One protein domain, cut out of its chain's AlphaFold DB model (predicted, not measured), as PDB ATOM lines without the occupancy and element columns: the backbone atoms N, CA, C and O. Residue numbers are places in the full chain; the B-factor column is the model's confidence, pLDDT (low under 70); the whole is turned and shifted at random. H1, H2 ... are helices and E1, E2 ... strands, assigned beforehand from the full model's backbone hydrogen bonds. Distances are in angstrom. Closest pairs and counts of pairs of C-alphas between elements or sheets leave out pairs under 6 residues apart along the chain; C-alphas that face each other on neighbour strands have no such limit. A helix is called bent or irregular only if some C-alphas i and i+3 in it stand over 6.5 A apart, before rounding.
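AT A GLANCE: This is residues 3 to 64 of the 301 residues of an uncharacterized protein of Chloroflexi bacterium OLB15 (UniProt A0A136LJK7). Two small two-stranded hairpins, E1 with E2 and E3 with E4, lie on two sides of the domain with a gap between them, and two short helices, H1 and H2, sit at one end, near strands of both hairpins. A long link, residues 21 to 33, runs from H2 to E1, and short antiparallel pairings add to the sheet of E3 and E4 at both its sides: residues 28 to 29 pair with residues 49 to 50 of E3, and residues 3 to 4 with residues 58 to 59 of E4. The printed part has 62 residues, with two named helices and then four named strands in the order H1, H2, E1, E2, E3, E4; both sheets are antiparallel and the class is mixed, helices and strands. The whole is compact, with a radius of gyration of the C-alphas of 10.5 A and spans of 29 by 23 by 16 A.

HOW THE PARTS SIT: Residues 3 to 4 pair antiparallel with residues 58 to 59 of E4, residues 58 to 63. H1, residues 5 to 9, follows; its closest C-alphas to E4 are those of Ala 5 and Asp 58, 5.6 A apart. H1 and H2, residues 14 to 20, are close but not clearly touching, with the C-alphas of Gly 6 and Leu 17 at 6.9 A. H2 is irregular, but only just: C-alphas 16 and 19 are 6.6 A apart. In H1 every O i to N i+4 pair is within hydrogen-bond range; in H2 1 of 3 is, beside 2 of 4 O i to N i+3 pairs. H2 comes closest to E1, residues 34 to 38, at the C-alphas of Leu 20 and Gln 37, 5.1 A apart. The closest C-alphas of H1 and E2, residues 41 to 44, are those of Ala 5 and Leu 43, 7.2 A apart. E1 and E2 form an antiparallel hairpin at 166 degrees, with N 35 and O 43 at 2.8 A and N 38 and O 41 at 2.9 A. E3, residues 49 to 55, and E4 form another at 157 degrees, with N 52 and O 60 at 2.8 A and N 60 and O 53 at 2.9 A. The strands of one hairpin are apart from those of the other, E1 and E4 only just, at 8.2 A.

IN THESE COORDINATES: H1 begins at C-alpha 5, (-43.842, -25.774, -15.626). H2 measures 10.2 A from first to last C-alpha and E1 10.9 A. E3 is 17.4 A long and begins at C-alpha 49, (-29.904, -35.571, -14.873). E4 is 15.5 A long and ends at C-alpha 63, (-28.280, -32.893, -17.836).

THE WHOLE: The two C-alphas farthest apart are those of Gly 39 and Glu 64, 29.2 A. The printed part has no cut. The link from H2 to E1 is long; the other links are tight. Mean pLDDT of the printed part is 92.9, and no printed residue is under 70.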
ATOM      1  N   VAL A   3     -37.038 -25.882 -17.745       93.56
ATOM      2  CA  VAL A   3     -38.385 -26.385 -18.042       93.56
ATOM      3  C   VAL A   3     -39.418 -25.458 -17.405       93.56
ATOM      4  O   VAL A   3     -39.506 -25.388 -16.181       93.56
ATOM      5  N   ASP A   4     -40.225 -24.789 -18.230       92.94
ATOM      6  CA  ASP A   4     -41.300 -23.901 -17.768       92.94
ATOM      7  C   ASP A   4     -42.559 -24.712 -17.419       92.94
ATOM      8  O   ASP A   4     -43.393 -25.064 -18.267       92.94
ATOM      9  N   ALA A   5     -42.689 -25.047 -16.136       91.69
ATOM     10  CA  ALA A   5     -43.842 -25.774 -15.626       91.69
ATOM     11  C   ALA A   5     -45.082 -24.868 -15.496       91.69
ATOM     12  O   ALA A   5     -46.216 -25.356 -15.568       91.69
ATOM     13  N   GLY A   6     -44.884 -23.555 -15.352       90.06
ATOM     14  CA  GLY A   6     -45.943 -22.550 -15.285       90.06
ATOM     15  C   GLY A   6     -46.739 -22.476 -16.578       90.06
ATOM     16  O   GLY A   6     -47.957 -22.683 -16.568       90.06
ATOM     17  N   ALA A   7     -46.057 -22.277 -17.705       91.19
ATOM     18  CA  ALA A   7     -46.660 -22.308 -19.031       91.19
ATOM     19  C   ALA A   7     -47.328 -23.658 -19.310       91.19
ATOM     20  O   ALA A   7     -48.460 -23.693 -19.801       91.19
ATOM     21  N   PHE A   8     -46.689 -24.771 -18.923       92.69
ATOM     22  CA  PHE A   8     -47.269 -26.097 -19.114       92.69
ATOM     23  C   PHE A   8     -48.610 -26.245 -18.381       92.69
ATOM     24  O   PHE A   8     -49.600 -26.661 -18.984       92.69
ATOM     25  N   PHE A   9     -48.703 -25.877 -17.099       91.81
ATOM     26  CA  PHE A   9     -49.938 -26.038 -16.316       91.81
ATOM     27  C   PHE A   9     -50.901 -24.842 -16.363       91.81
ATOM     28  O   PHE A   9     -52.008 -24.948 -15.821       91.81
ATOM     29  N   GLY A  10     -50.525 -23.746 -17.027       89.62
ATOM     30  CA  GLY A  10     -51.275 -22.488 -17.043       89.62
ATOM     31  C   GLY A  10     -51.265 -21.777 -15.685       89.62
ATOM     32  O   GLY A  10     -52.275 -21.203 -15.281       89.62
ATOM     33  N   VAL A  11     -50.155 -21.871 -14.950       89.31
ATOM     34  CA  VAL A  11     -49.976 -21.327 -13.600       89.31
ATOM     35  C   VAL A  11     -48.976 -20.173 -13.643       89.31
ATOM     36  O   VAL A  11     -47.954 -20.269 -14.307       89.31
ATOM     37  N   ARG A  12     -49.278 -19.073 -12.939       85.31
ATOM     38  CA  ARG A  12     -48.477 -17.833 -12.964       85.31
ATOM     39  C   ARG A  12     -47.733 -17.522 -11.666       85.31
ATOM     40  O   ARG A  12     -47.030 -16.523 -11.606       85.31
ATOM     41  N   ASN A  13     -47.931 -18.308 -10.609       87.19
ATOM     42  CA  ASN A  13     -47.277 -18.082  -9.324       87.19
ATOM     43  C   ASN A  13     -46.724 -19.385  -8.738       87.19
ATOM     44  O   ASN A  13     -47.264 -20.470  -8.961       87.19
ATOM     45  N   ALA A  14     -45.645 -19.258  -7.966       86.31
ATOM     46  CA  ALA A  14     -44.958 -20.392  -7.353       86.31
ATOM     47  C   ALA A  14     -45.877 -21.187  -6.411       86.31
ATOM     48  O   ALA A  14     -45.893 -22.413  -6.442       86.31
ATOM     49  N   ALA A  15     -46.714 -20.490  -5.631       88.31
ATOM     50  CA  ALA A  15     -47.604 -21.107  -4.646       88.31
ATOM     51  C   ALA A  15     -48.610 -22.098  -5.262       88.31
ATOM     52  O   ALA A  15     -48.917 -23.117  -4.648       88.31
ATOM     53  N   ALA A  16     -49.116 -21.833  -6.473       87.44
ATOM     54  CA  ALA A  16     -50.029 -22.752  -7.151       87.44
ATOM     55  C   ALA A  16     -49.308 -23.868  -7.927       87.44
ATOM     56  O   ALA A  16     -49.944 -24.875  -8.246       87.44
ATOM     57  N   LEU A  17     -48.013 -23.713  -8.232       88.19
ATOM     58  CA  LEU A  17     -47.205 -24.773  -8.837       88.19
ATOM     59  C   LEU A  17     -46.673 -25.747  -7.781       88.19
ATOM     60  O   LEU A  17     -46.681 -26.946  -8.026       88.19
ATOM     61  N   GLN A  18     -46.275 -25.258  -6.605       89.12
ATOM     62  CA  GLN A  18     -45.673 -26.042  -5.524       89.12
ATOM     63  C   GLN A  18     -46.387 -27.372  -5.197       89.12
ATOM     64  O   GLN A  18     -45.694 -28.384  -5.128       89.12
ATOM     65  N   PRO A  19     -47.731 -27.451  -5.066       91.88
ATOM     66  CA  PRO A  19     -48.408 -28.726  -4.794       91.88
ATOM     67  C   PRO A  19     -48.427 -29.696  -5.987       91.88
ATOM     68  O   PRO A  19     -48.824 -30.845  -5.834       91.88
ATOM     69  N   LEU A  20     -48.064 -29.230  -7.185       92.88
ATOM     70  CA  LEU A  20     -48.009 -30.031  -8.407       92.88
ATOM     71  C   LEU A  20     -46.625 -30.646  -8.620       92.88
ATOM     72  O   LEU A  20     -46.507 -31.577  -9.409       92.88
ATOM     73  N   ILE A  21     -45.584 -30.115  -7.978       93.75
ATOM     74  CA  ILE A  21     -44.202 -30.558  -8.163       93.75
ATOM     75  C   ILE A  21     -43.996 -31.917  -7.486       93.75
ATOM     76  O   ILE A  21     -44.369 -32.113  -6.334       93.75
ATOM     77  N   ALA A  22     -43.387 -32.848  -8.219       94.56
ATOM     78  CA  ALA A  22     -43.124 -34.218  -7.782       94.56
ATOM     79  C   ALA A  22     -41.642 -34.483  -7.447       94.56
ATOM     80  O   ALA A  22     -41.301 -35.608  -7.096       94.56
ATOM     81  N   VAL A  23     -40.775 -33.472  -7.571       96.00
ATOM     82  CA  VAL A  23     -39.314 -33.559  -7.386       96.00
ATOM     83  C   VAL A  23     -38.789 -32.389  -6.549       96.00
ATOM     84  O   VAL A  23     -39.453 -31.363  -6.410       96.00
ATOM     85  N   GLN A  24     -37.586 -32.506  -6.004       95.50
ATOM     86  CA  GLN A  24     -36.918 -31.483  -5.202       95.50
ATOM     87  C   GLN A  24     -35.533 -31.142  -5.769       95.50
ATOM     88  O   GLN A  24     -34.919 -31.970  -6.441       95.50
ATOM     89  N   PRO A  25     -35.000 -29.932  -5.506       96.06
ATOM     90  CA  PRO A  25     -33.599 -29.631  -5.784       96.06
ATOM     91  C   PRO A  25     -32.671 -30.676  -5.149       96.06
ATOM     92  O   PRO A  25     -32.782 -30.975  -3.963       96.06
ATOM     93  N   GLY A  26     -31.750 -31.217  -5.943       94.44
ATOM     94  CA  GLY A  26     -30.861 -32.319  -5.572       94.44
ATOM     95  C   GLY A  26     -31.309 -33.692  -6.084       94.44
ATOM     96  O   GLY A  26     -30.453 -34.581  -6.189       94.44
ATOM     97  N   ASP A  27     -32.582 -33.853  -6.461       96.50
ATOM     98  CA  ASP A  27     -33.107 -35.116  -6.982       96.50
ATOM     99  C   ASP A  27     -32.468 -35.472  -8.320       96.50
ATOM    100  O   ASP A  27     -32.280 -34.623  -9.196       96.50
ATOM    101  N   PHE A  28     -32.162 -36.755  -8.482       94.75
ATOM    102  CA  PHE A  28     -31.815 -37.325  -9.773       94.75
ATOM    103  C   PHE A  28     -33.095 -37.782 -10.479       94.75
ATOM    104  O   PHE A  28     -33.948 -38.428  -9.867       94.75
ATOM    105  N   VAL A  29     -33.240 -37.424 -11.752       95.25
ATOM    106  CA  VAL A  29     -34.415 -37.716 -12.571       95.25
ATOM    107  C   VAL A  29     -34.001 -38.363 -13.885       95.25
ATOM    108  O   VAL A  29     -33.081 -37.897 -14.556       95.25
ATOM    109  N   GLU A  30     -34.698 -39.419 -14.289       94.38
ATOM    110  CA  GLU A  30     -34.524 -40.031 -15.608       94.38
ATOM    111  C   GLU A  30     -35.324 -39.284 -16.681       94.38
ATOM    112  O   GLU A  30     -36.365 -38.670 -16.409       94.38
ATOM    113  N   ARG A  31     -34.885 -39.366 -17.944       93.25
ATOM    114  CA  ARG A  31     -35.701 -38.913 -19.077       93.25
ATOM    115  C   ARG A  31     -37.068 -39.599 -19.010       93.25
ATOM    116  O   ARG A  31     -37.160 -40.806 -18.823       93.25
ATOM    117  N   THR A  32     -38.133 -38.828 -19.214       94.31
ATOM    118  CA  THR A  32     -39.546 -39.231 -19.074       94.31
ATOM    119  C   THR A  32     -40.061 -39.443 -17.644       94.31
ATOM    120  O   THR A  32     -41.247 -39.721 -17.474       94.31
ATOM    121  N   GLN A  33     -39.250 -39.227 -16.603       96.00
ATOM    122  CA  GLN A  33     -39.742 -39.196 -15.221       96.00
ATOM    123  C   GLN A  33     -40.644 -37.976 -14.987       96.00
ATOM    124  O   GLN A  33     -40.433 -36.912 -15.566       96.00
ATOM    125  N   ILE A  34     -41.674 -38.113 -14.152       96.69
ATOM    126  CA  ILE A  34     -42.598 -37.012 -13.840       96.69
ATOM    127  C   ILE A  34     -41.885 -35.973 -12.965       96.69
ATOM    128  O   ILE A  34     -41.447 -36.289 -11.866       96.69
ATOM    129  N   LEU A  35     -41.833 -34.724 -13.435       95.94
ATOM    130  CA  LEU A  35     -41.357 -33.563 -12.673       95.94
ATOM    131  C   LEU A  35     -42.491 -32.885 -11.900       95.94
ATOM    132  O   LEU A  35     -42.294 -32.380 -10.799       95.94
ATOM    133  N   ALA A  36     -43.685 -32.846 -12.495       94.69
ATOM    134  CA  ALA A  36     -44.872 -32.253 -11.894       94.69
ATOM    135  C   ALA A  36     -46.160 -32.833 -12.502       94.69
ATOM    136  O   ALA A  36     -46.182 -33.269 -13.657       94.69
ATOM    137  N   GLN A  37     -47.259 -32.835 -11.748       95.56
ATOM    138  CA  GLN A  37     -48.528 -33.433 -12.153       95.56
ATOM    139  C   GLN A  37     -49.744 -32.629 -11.670       95.56
ATOM    140  O   GLN A  37     -49.857 -32.259 -10.508       95.56
ATOM    141  N   LYS A  38     -50.720 -32.444 -12.569       93.06
ATOM    142  CA  LYS A  38     -52.046 -31.877 -12.276       93.06
ATOM    143  C   LYS A  38     -53.134 -32.783 -12.852       93.06
ATOM    144  O   LYS A  38     -53.425 -32.751 -14.051       93.06
ATOM    145  N   GLY A  39     -53.738 -33.618 -12.006       90.00
ATOM    146  CA  GLY A  39     -54.722 -34.618 -12.435       90.00
ATOM    147  C   GLY A  39     -54.120 -35.607 -13.443       90.00
ATOM    148  O   GLY A  39     -53.173 -36.321 -13.121       90.00
ATOM    149  N   ARG A  40     -54.655 -35.640 -14.673       90.88
ATOM    150  CA  ARG A  40     -54.138 -36.478 -15.778       90.88
ATOM    151  C   ARG A  40     -52.966 -35.851 -16.545       90.88
ATOM    152  O   ARG A  40     -52.311 -36.553 -17.309       90.88
ATOM    153  N   ARG A  41     -52.703 -34.550 -16.375       94.62
ATOM    154  CA  ARG A  41     -51.612 -33.849 -17.068       94.62
ATOM    155  C   ARG A  41     -50.310 -34.061 -16.301       94.62
ATOM    156  O   ARG A  41     -50.259 -33.763 -15.109       94.62
ATOM    157  N   ARG A  42     -49.281 -34.553 -16.985       96.12
ATOM    158  CA  ARG A  42     -47.959 -34.859 -16.424       96.12
ATOM    159  C   ARG A  42     -46.905 -34.086 -17.201       96.12
ATOM    160  O   ARG A  42     -46.909 -34.129 -18.429       96.12
ATOM    161  N   LEU A  43     -46.056 -33.371 -16.477       95.69
ATOM    162  CA  LEU A  43     -44.855 -32.746 -17.003       95.69
ATOM    163  C   LEU A  43     -43.704 -33.720 -16.782       95.69
ATOM    164  O   LEU A  43     -43.445 -34.108 -15.644       95.69
ATOM    165  N   TYR A  44     -43.051 -34.126 -17.861       96.75
ATOM    166  CA  TYR A  44     -41.977 -35.109 -17.821       96.75
ATOM    167  C   TYR A  44     -40.610 -34.451 -17.995       96.75
ATOM    168  O   TYR A  44     -40.497 -33.421 -18.661       96.75
ATOM    169  N   SER A  45     -39.575 -35.075 -17.439       95.50
ATOM    170  CA  SER A  45     -38.195 -34.657 -17.630       95.50
ATOM    171  C   SER A  45     -37.766 -34.884 -19.082       95.50
ATOM    172  O   SER A  45     -37.862 -36.017 -19.565       95.50
ATOM    173  N   PRO A  46     -37.272 -33.857 -19.797       93.62
ATOM    174  CA  PRO A  46     -36.758 -34.039 -21.154       93.62
ATOM    175  C   PRO A  46     -35.357 -34.682 -21.190       93.62
ATOM    176  O   PRO A  46     -34.937 -35.174 -22.236       93.62
ATOM    177  N   VAL A  47     -34.639 -34.714 -20.060       93.00
ATOM    178  CA  VAL A  47     -33.272 -35.259 -19.935       93.00
ATOM    179  C   VAL A  47     -33.152 -36.177 -18.722       93.00
ATOM    180  O   VAL A  47     -33.947 -36.077 -17.788       93.00
ATOM    181  N   THR A  48     -32.145 -37.046 -18.735       92.88
ATOM    182  CA  THR A  48     -31.654 -37.691 -17.514       92.88
ATOM    183  C   THR A  48     -30.647 -36.751 -16.860       92.88
ATOM    184  O   THR A  48     -29.788 -36.192 -17.543       92.88
ATOM    185  N   GLY A  49     -30.778 -36.506 -15.562       93.81
ATOM    186  CA  GLY A  49     -29.904 -35.571 -14.873       93.81
ATOM    187  C   GLY A  49     -30.406 -35.189 -13.492       93.81
ATOM    188  O   GLY A  49     -31.195 -35.900 -12.880       93.81
ATOM    189  N   ARG A  50     -29.948 -34.046 -12.988       95.25
ATOM    190  CA  ARG A  50     -30.234 -33.595 -11.626       95.25
ATOM    191  C   ARG A  50     -31.071 -32.325 -11.613       95.25
ATOM    192  O   ARG A  50     -30.807 -31.397 -12.377       95.25
ATOM    193  N   VAL A  51     -32.053 -32.251 -10.721       96.12
ATOM    194  CA  VAL A  51     -32.779 -31.009 -10.440       96.12
ATOM    195  C   VAL A  51     -31.830 -30.072  -9.702       96.12
ATOM    196  O   VAL A  51     -31.431 -30.344  -8.574       96.12
ATOM    197  N   VAL A  52     -31.436 -28.974 -10.341       95.94
ATOM    198  CA  VAL A  52     -30.500 -27.997  -9.761       95.94
ATOM    199  C   VAL A  52     -31.237 -27.093  -8.789       95.94
ATOM    200  O   VAL A  52     -30.802 -26.892  -7.660       95.94
ATOM    201  N   LEU A  53     -32.357 -26.543  -9.248       95.12
ATOM    202  CA  LEU A  53     -33.204 -25.648  -8.479       95.12
ATOM    203  C   LEU A  53     -34.597 -25.585  -9.100       95.12
ATOM    204  O   LEU A  53     -34.801 -25.912 -10.272       95.12
ATOM    205  N   ILE A  54     -35.537 -25.130  -8.288       93.56
ATOM    206  CA  ILE A  54     -36.900 -24.808  -8.684       93.56
ATOM    207  C   ILE A  54     -37.101 -23.356  -8.274       93.56
ATOM    208  O   ILE A  54     -37.030 -23.051  -7.084       93.56
ATOM    209  N   ASP A  55     -37.302 -22.474  -9.249       90.81
ATOM    210  CA  ASP A  55     -37.462 -21.040  -9.013       90.81
ATOM    211  C   ASP A  55     -38.720 -20.532  -9.709       90.81
ATOM    212  O   ASP A  55     -38.951 -20.787 -10.889       90.81
ATOM    213  N   GLY A  56     -39.577 -19.845  -8.955       89.44
ATOM    214  CA  GLY A  56     -40.874 -19.395  -9.445       89.44
ATOM    215  C   GLY A  56     -41.724 -20.542 -10.005       89.44
ATOM    216  O   GLY A  56     -42.259 -21.365  -9.259       89.44
ATOM    217  N   THR A  57     -41.891 -20.549 -11.329       92.00
ATOM    218  CA  THR A  57     -42.619 -21.587 -12.071       92.00
ATOM    219  C   THR A  57     -41.729 -22.471 -12.947       92.00
ATOM    220  O   THR A  57     -42.245 -23.291 -13.710       92.00
ATOM    221  N   ASP A  58     -40.414 -22.325 -12.820       93.50
ATOM    222  CA  ASP A  58     -39.424 -22.996 -13.649       93.50
ATOM    223  C   ASP A  58     -38.673 -24.077 -12.866       93.50
ATOM    224  O   ASP A  58     -38.361 -23.940 -11.681       93.50
ATOM    225  N   ILE A  59     -38.358 -25.169 -13.558       95.38
ATOM    226  CA  ILE A  59     -37.546 -26.273 -13.046       95.38
ATOM    227  C   ILE A  59     -36.248 -26.303 -13.852       95.38
ATOM    228  O   ILE A  59     -36.265 -26.517 -15.067       95.38
ATOM    229  N   LEU A  60     -35.111 -26.090 -13.186       95.94
ATOM    230  CA  LEU A  60     -33.795 -26.149 -13.814       95.94
ATOM    231  C   LEU A  60     -33.187 -27.541 -13.635       95.94
ATOM    232  O   LEU A  60     -32.959 -27.999 -12.516       95.94
ATOM    233  N   LEU A  61     -32.876 -28.185 -14.754       95.38
ATOM    234  CA  LEU A  61     -32.235 -29.493 -14.812       95.38
ATOM    235  C   LEU A  61     -30.796 -29.359 -15.308       95.38
ATOM    236  O   LEU A  61     -30.547 -28.735 -16.344       95.38
ATOM    237  N   GLN A  62     -29.850 -29.975 -14.612       93.62
ATOM    238  CA  GLN A  62     -28.509 -30.231 -15.121       93.62
ATOM    239  C   GLN A  62     -28.529 -31.606 -15.772       93.62
ATOM    240  O   GLN A  62     -28.694 -32.606 -15.082       93.62
ATOM    241  N   GLU A  63     -28.411 -31.641 -17.096       91.88
ATOM    242  CA  GLU A  63     -28.280 -32.893 -17.836       91.88
ATOM    243  C   GLU A  63     -26.986 -33.592 -17.418       91.88
ATOM    244  O   GLU A  63     -25.936 -32.952 -17.308       91.88
ATOM    245  N   GLU A  64     -27.078 -34.889 -17.139       85.88
ATOM    246  CA  GLU A  64     -25.893 -35.690 -16.877       85.88
ATOM    247  C   GLU A  64     -25.180 -35.960 -18.202       85.88
ATOM    248  O   GLU A  64     -25.786 -36.417 -19.172       85.88
TER     249      GLU A  64